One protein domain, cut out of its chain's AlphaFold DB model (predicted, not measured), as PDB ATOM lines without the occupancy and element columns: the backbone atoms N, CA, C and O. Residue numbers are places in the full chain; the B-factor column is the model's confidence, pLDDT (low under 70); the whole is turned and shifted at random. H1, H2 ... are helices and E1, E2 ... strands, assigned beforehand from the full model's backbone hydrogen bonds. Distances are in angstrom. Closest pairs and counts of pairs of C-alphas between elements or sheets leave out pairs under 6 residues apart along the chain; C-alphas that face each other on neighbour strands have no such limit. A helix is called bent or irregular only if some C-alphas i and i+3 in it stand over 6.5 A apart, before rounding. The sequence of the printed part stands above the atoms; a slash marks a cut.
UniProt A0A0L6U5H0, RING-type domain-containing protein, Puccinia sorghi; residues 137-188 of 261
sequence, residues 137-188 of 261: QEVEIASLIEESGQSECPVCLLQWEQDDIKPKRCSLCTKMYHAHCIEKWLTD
ATOM      1  N   GLN A 137      85.440 169.140 158.176       89.25
ATOM      2  CA  GLN A 137      85.785 169.413 156.782       89.25
ATOM      3  C   GLN A 137      85.409 168.219 155.910       89.25
ATOM      4  O   GLN A 137      85.537 167.075 156.339       89.25
ATOM      5  N   GLU A 138      84.915 168.495 154.707       88.75
ATOM      6  CA  GLU A 138      84.686 167.474 153.686       88.75
ATOM      7  C   GLU A 138      86.016 167.055 153.083       88.75
ATOM      8  O   GLU A 138      86.879 167.898 152.840       88.75
ATOM      9  N   VAL A 139      86.185 165.756 152.899       83.19
ATOM     10  CA  VAL A 139      87.435 165.161 152.441       83.19
ATOM     11  C   VAL A 139      87.117 163.972 151.532       83.19
ATOM     12  O   VAL A 139      86.012 163.438 151.581       83.19
ATOM     13  N   GLU A 140      88.057 163.570 150.682       80.81
ATOM     14  CA  GLU A 140      87.873 162.477 149.720       80.81
ATOM     15  C   GLU A 140      88.448 161.170 150.279       80.81
ATOM     16  O   GLU A 140      89.545 161.166 150.824       80.81
ATOM     17  N   ILE A 141      87.724 160.053 150.174       76.56
ATOM     18  CA  ILE A 141      88.072 158.796 150.874       76.56
ATOM     19  C   ILE A 141      89.473 158.292 150.510       76.56
ATOM     20  O   ILE A 141      90.219 157.858 151.392       76.56
ATOM     21  N   ALA A 142      89.835 158.378 149.226       70.75
ATOM     22  CA  ALA A 142      91.071 157.817 148.689       70.75
ATOM     23  C   ALA A 142      92.330 158.392 149.356       70.75
ATOM     24  O   ALA A 142      93.233 157.639 149.705       70.75
ATOM     25  N   SER A 143      92.371 159.701 149.617       67.00
ATOM     26  CA  SER A 143      93.545 160.349 150.216       67.00
ATOM     27  C   SER A 143      93.717 160.052 151.709       67.00
ATOM     28  O   SER A 143      94.774 160.292 152.278       67.00
ATOM     29  N   LEU A 144      92.700 159.505 152.378       65.44
ATOM     30  CA  LEU A 144      92.655 159.481 153.841       65.44
ATOM     31  C   LEU A 144      92.907 158.107 154.445       65.44
ATOM     32  O   LEU A 144      93.397 158.019 155.576       65.44
ATOM     33  N   ILE A 145      92.553 157.044 153.720       70.38
ATOM     34  CA  ILE A 145      92.890 155.673 154.117       70.38
ATOM     35  C   ILE A 145      94.418 155.529 154.146       70.38
ATOM     36  O   ILE A 145      94.951 154.953 155.094       70.38
ATOM     37  N   GLU A 146      95.114 156.144 153.186       68.94
ATOM     38  CA  GLU A 146      96.579 156.166 153.121       68.94
ATOM     39  C   GLU A 146      97.210 156.958 154.277       68.94
ATOM     40  O   GLU A 146      98.181 156.506 154.880       68.94
ATOM     41  N   GLU A 147      96.636 158.107 154.651       69.06
ATOM     42  CA  GLU A 147      97.192 158.957 155.714       69.06
ATOM     43  C   GLU A 147      96.877 158.482 157.137       69.06
ATOM     44  O   GLU A 147      97.649 158.718 158.066       69.06
ATOM     45  N   SER A 148      95.694 157.904 157.350       71.12
ATOM     46  CA  SER A 148      95.151 157.703 158.697       71.12
ATOM     47  C   SER A 148      94.885 156.248 159.064       71.12
ATOM     48  O   SER A 148      94.587 155.977 160.230       71.12
ATOM     49  N   GLY A 149      94.951 155.329 158.094       78.25
ATOM     50  CA  GLY A 149      94.638 153.912 158.285       78.25
ATOM     51  C   GLY A 149      93.208 153.646 158.770       78.25
ATOM     52  O   GLY A 149      92.912 152.549 159.238       78.25
ATOM     53  N   GLN A 150      92.316 154.641 158.720       84.19
ATOM     54  CA  GLN A 150      90.931 154.503 159.163       84.19
ATOM     55  C   GLN A 150      90.117 153.845 158.060       84.19
ATOM     56  O   GLN A 150      89.758 154.491 157.081       84.19
ATOM     57  N   SER A 151      89.811 152.566 158.235       84.88
ATOM     58  CA  SER A 151      89.072 151.769 157.256       84.88
ATOM     59  C   SER A 151      87.559 151.726 157.508       84.88
ATOM     60  O   SER A 151      86.826 151.240 156.649       84.88
ATOM     61  N   GLU A 152      87.092 152.232 158.652       90.31
ATOM     62  CA  GLU A 152      85.682 152.236 159.053       90.31
ATOM     63  C   GLU A 152      85.274 153.529 159.774       90.31
ATOM     64  O   GLU A 152      86.095 154.229 160.379       90.31
ATOM     65  N   CYS A 153      83.976 153.831 159.743       92.12
ATOM     66  CA  CYS A 153      83.384 154.937 160.487       92.12
ATOM     67  C   CYS A 153      83.174 154.544 161.966       92.12
ATOM     68  O   CYS A 153      82.408 153.624 162.244       92.12
ATOM     69  N   PRO A 154      83.720 155.277 162.955       90.88
ATOM     70  CA  PRO A 154      83.641 154.915 164.378       90.88
ATOM     71  C   PRO A 154      82.244 155.092 165.003       90.88
ATOM     72  O   PRO A 154      82.048 154.754 166.167       90.88
ATOM     73  N   VAL A 155      81.278 155.657 164.266       91.50
ATOM     74  CA  VAL A 155      79.892 155.833 164.738       91.50
ATOM     75  C   VAL A 155      79.005 154.663 164.316       91.50
ATOM     76  O   VAL A 155      78.219 154.184 165.127       91.50
ATOM     77  N   CYS A 156      79.106 154.207 163.065       92.38
ATOM     78  CA  CYS A 156      78.290 153.099 162.557       92.38
ATOM     79  C   CYS A 156      79.055 151.780 162.397       92.38
ATOM     80  O   CYS A 156      78.417 150.765 162.145       92.38
ATOM     81  N   LEU A 157      80.383 151.794 162.561       91.06
ATOM     82  CA  LEU A 157      81.284 150.642 162.428       91.06
ATOM     83  C   LEU A 157      81.180 149.949 161.058       91.06
ATOM     84  O   LEU A 157      81.300 148.734 160.947       91.06
ATOM     85  N   LEU A 158      80.891 150.731 160.014       88.94
ATOM     86  CA  LEU A 158      80.844 150.259 158.631       88.94
ATOM     87  C   LEU A 158      82.090 150.724 157.883       88.94
ATOM     88  O   LEU A 158      82.578 151.835 158.118       88.94
ATOM     89  N   GLN A 159      82.573 149.857 156.994       88.94
ATOM     90  CA  GLN A 159      83.663 150.138 156.064       88.94
ATOM     91  C   GLN A 159      83.271 151.282 155.123       88.94
ATOM     92  O   GLN A 159      82.098 151.403 154.779       88.94
ATOM     93  N   TRP A 160      84.245 152.082 154.686       87.06
ATOM     94  CA  TRP A 160      84.003 153.099 153.661       87.06
ATOM     95  C   TRP A 160      83.610 152.447 152.335       87.06
ATOM     96  O   TRP A 160      84.336 151.590 151.823       87.06
ATOM     97  N   GLU A 161      82.485 152.871 151.773       79.81
ATOM     98  CA  GLU A 161      82.029 152.455 150.450       79.81
ATOM     99  C   GLU A 161      82.459 153.479 149.393       79.81
ATOM    100  O   GLU A 161      82.655 154.661 149.669       79.81
ATOM    101  N   GLN A 162      82.605 153.042 148.141       67.62
ATOM    102  CA  GLN A 162      82.966 153.947 147.041       67.62
ATOM    103  C   GLN A 162      81.882 155.012 146.778       67.62
ATOM    104  O   GLN A 162      82.176 156.072 146.228       67.62
ATOM    105  N   ASP A 163      80.656 154.740 147.231       68.75
ATOM    106  CA  ASP A 163      79.495 155.623 147.151       68.75
ATOM    107  C   ASP A 163      79.381 156.594 148.343       68.75
ATOM    108  O   ASP A 163      78.457 157.407 148.388       68.75
ATOM    109  N   ASP A 164      80.306 156.567 149.310       72.25
ATOM    110  CA  ASP A 164      80.335 157.528 150.414       72.25
ATOM    111  C   ASP A 164      80.884 158.876 149.923       72.25
ATOM    112  O   ASP A 164      82.037 159.246 150.117       72.25
ATOM    113  N   ILE A 165      80.025 159.649 149.263       67.88
ATOM    114  CA  ILE A 165      80.439 160.807 148.455       67.88
ATOM    115  C   ILE A 165      81.108 161.913 149.300       67.88
ATOM    116  O   ILE A 165      81.763 162.792 148.747       67.88
ATOM    117  N   LYS A 166      80.922 161.930 150.634       81.12
ATOM    118  CA  LYS A 166      81.272 163.081 151.494       81.12
ATOM    119  C   LYS A 166      81.609 162.718 152.949       81.12
ATOM    120  O   LYS A 166      80.883 163.141 153.857       81.12
ATOM    121  N   PRO A 167      82.669 161.956 153.251       88.50
ATOM    122  CA  PRO A 167      83.092 161.804 154.635       88.50
ATOM    123  C   PRO A 167      83.530 163.159 155.209       88.50
ATOM    124  O   PRO A 167      84.081 164.031 154.531       88.50
ATOM    125  N   LYS A 168      83.263 163.346 156.497       90.75
ATOM    126  CA  LYS A 168      83.621 164.546 157.245       90.75
ATOM    127  C   LYS A 168      84.734 164.211 158.228       90.75
ATOM    128  O   LYS A 168      84.598 163.294 159.037       90.75
ATOM    129  N   ARG A 169      85.817 164.985 158.203       92.00
ATOM    130  CA  ARG A 169      86.971 164.852 159.103       92.00
ATOM    131  C   ARG A 169      86.967 165.946 160.159       92.00
ATOM    132  O   ARG A 169      86.792 167.122 159.847       92.00
ATOM    133  N   CYS A 170      87.189 165.562 161.413       91.94
ATOM    134  CA  CYS A 170      87.400 166.507 162.507       91.94
ATOM    135  C   CYS A 170      88.788 167.157 162.399       91.94
ATOM    136  O   CYS A 170      89.793 166.449 162.332       91.94
ATOM    137  N   SER A 171      88.858 168.489 162.467       90.75
ATOM    138  CA  SER A 171      90.117 169.245 162.396       90.75
ATOM    139  C   SER A 171      91.081 168.992 163.562       90.75
ATOM    140  O   SER A 171      92.283 169.172 163.398       90.75
ATOM    141  N   LEU A 172      90.580 168.577 164.733       90.25
ATOM    142  CA  LEU A 172      91.407 168.384 165.933       90.25
ATOM    143  C   LEU A 172      91.911 166.953 166.095       90.25
ATOM    144  O   LEU A 172      93.073 166.739 166.418       90.25
ATOM    145  N   CYS A 173      91.033 165.966 165.913       90.81
ATOM    146  CA  CYS A 173      91.360 164.563 166.183       90.81
ATOM    147  C   CYS A 173      91.487 163.706 164.934       90.81
ATOM    148  O   CYS A 173      91.598 162.490 165.067       90.81
ATOM    149  N   THR A 174      91.357 164.328 163.756       89.88
ATOM    150  CA  THR A 174      91.556 163.714 162.436       89.88
ATOM    151  C   THR A 174      90.739 162.446 162.177       89.88
ATOM    152  O   THR A 174      91.002 161.703 161.231       89.88
ATOM    153  N   LYS A 175      89.702 162.204 162.988       90.88
ATOM    154  CA  LYS A 175      88.759 161.105 162.794       90.88
ATOM    155  C   LYS A 175      87.717 161.471 161.760       90.88
ATOM    156  O   LYS A 175      87.261 162.619 161.713       90.88
ATOM    157  N   MET A 176      87.377 160.478 160.956       90.81
ATOM    158  CA  MET A 176      86.430 160.588 159.864       90.81
ATOM    159  C   MET A 176      85.112 159.929 160.218       90.81
ATOM    160  O   MET A 176      85.063 158.948 160.953       90.81
ATOM    161  N   TYR A 177      84.045 160.473 159.656       92.31
ATOM    162  CA  TYR A 177      82.688 159.993 159.841       92.31
ATOM    163  C   TYR A 177      81.938 160.130 158.518       92.31
ATOM    164  O   TYR A 177      82.195 161.079 157.775       92.31
ATOM    165  N   HIS A 178      80.968 159.259 158.237       91.81
ATOM    166  CA  HIS A 178      79.994 159.554 157.180       91.81
ATOM    167  C   HIS A 178      79.294 160.883 157.491       91.81
ATOM    168  O   HIS A 178      78.983 161.143 158.660       91.81
ATOM    169  N   ALA A 179      79.000 161.695 156.468       91.12
ATOM    170  CA  ALA A 179      78.248 162.943 156.637       91.12
ATOM    171  C   ALA A 179      76.966 162.716 157.450       91.12
ATOM    172  O   ALA A 179      76.765 163.365 158.473       91.12
ATOM    173  N   HIS A 180      76.177 161.701 157.085       90.69
ATOM    174  CA  HIS A 180      74.948 161.367 157.800       90.69
ATOM    175  C   HIS A 180      75.190 160.987 159.271       90.69
ATOM    176  O   HIS A 180      74.437 161.400 160.153       90.69
ATOM    177  N   CYS A 181      76.251 160.225 159.561       92.62
ATOM    178  CA  CYS A 181      76.576 159.816 160.927       92.62
ATOM    179  C   CYS A 181      76.922 161.014 161.812       92.62
ATOM    180  O   CYS A 181      76.442 161.091 162.943       92.62
ATOM    181  N   ILE A 182      77.746 161.940 161.312       92.50
ATOM    182  CA  ILE A 182      78.143 163.101 162.109       92.50
ATOM    183  C   ILE A 182      77.040 164.153 162.191       92.50
ATOM    184  O   ILE A 182      76.843 164.723 163.255       92.50
ATOM    185  N   GLU A 183      76.276 164.380 161.121       90.75
ATOM    186  CA  GLU A 183      75.130 165.293 161.138       90.75
ATOM    187  C   GLU A 183      74.080 164.831 162.145       90.75
ATOM    188  O   GLU A 183      73.653 165.620 162.985       90.75
ATOM    189  N   LYS A 184      73.739 163.536 162.133       91.56
ATOM    190  CA  LYS A 184      72.814 162.952 163.107       91.56
ATOM    191  C   LYS A 184      73.356 163.017 164.531       91.56
ATOM    192  O   LYS A 184      72.609 163.277 165.458       91.56
ATOM    193  N   TRP A 185      74.648 162.785 164.741       93.44
ATOM    194  CA  TRP A 185      75.229 162.943 166.074       93.44
ATOM    195  C   TRP A 185      75.113 164.390 166.574       93.44
ATOM    196  O   TRP A 185      74.810 164.627 167.746       93.44
ATOM    197  N   LEU A 186      75.335 165.352 165.673       91.38
ATOM    198  CA  LEU A 186      75.347 166.772 165.992       91.38
ATOM    199  C   LEU A 186      73.959 167.403 166.164       91.38
ATOM    200  O   LEU A 186      73.882 168.556 166.588       91.38
ATOM    201  N   THR A 187      72.873 166.670 165.891       90.12
ATOM    202  CA  THR A 187      71.517 167.122 166.250       90.12
ATOM    203  C   THR A 187      71.330 167.141 167.762       90.12
ATOM    204  O   THR A 187      70.718 168.063 168.294       90.12
ATOM    205  N   ASP A 188      71.906 166.152 168.450       89.88
ATOM    206  CA  ASP A 188      71.699 165.935 169.884       89.88
ATOM    207  C   ASP A 188      72.918 166.372 170.712       89.88
ATOM    208  O   ASP A 188      72.808 166.669 171.903       89.88
TER     209      ASP A 188
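What this domain is: This is residues 137 to 188 of the 261 residues of the protein "RING-type domain-containing protein" of Puccinia sorghi (UniProt A0A0L6U5H0). A small two-stranded hairpin, E1 and E2, forms the middle, with helix H1 toward one end of the long axis and helix H2, which follows E2 directly, at the other. A long stretch with no named element, residues 149 to 166, loops from H1 back to E1. The printed part has 52 residues, with named elements in the order H1, E1, E2, H2 and the sheet order E1 - E2, antiparallel. The class is mixed, helices and strands, though just 25 residues are in named elements. The whole is compact, with a radius of gyration of the C-alphas of 10.2 A and spans of 32 by 24 by 17 A.

Where its parts are: Strand E1 is residues 167 to 170, 10.1 A long, beginning at C-alpha 167 (83.092, 161.804, 154.635). Strand E2 is residues 176 to 178. Helix H2, residues 179 to 188, is 15.1 A long and ends at C-alpha 188 (71.699, 165.935, 169.884). Helix H1, residues 141 to 148, is 10.6 A long and begins at C-alpha 141 (88.072, 158.796, 150.874). H1 is neither bent nor irregular, but only just: C-alphas 142 and 145 are 6.1 A apart.

How they stand to each other: E1 and E2 are a hairpin, antiparallel at 143 degrees, with N 168 and O 177 within hydrogen-bond range at 2.8 A. Residues 137 to 138 pair antiparallel with residues 168 to 169 of E1. The closest C-alphas of E1 and H2, Pro 167 and Ala 179, are 5.4 A apart. Those of H1 and E1, Ile 141 and Pro 167, are 6.9 A apart. H1 is apart from E2 and from H2. O i to N i+4 pairs are within hydrogen-bond range in 2 of 4 cases in H1 and 5 of 6 in H2.

The domain as a whole: The two farthest C-alphas, Glu 146 and Asp 188, are 31.6 A apart. The printed part has no cut. The link from H1 to E1 is long, 18 residues; those from E1 to E2 and E2 to H2 are tight. Mean pLDDT of the printed part is 84.7, and residues 143 to 144, 146 to 147, 162 to 163 and 165 are under 70.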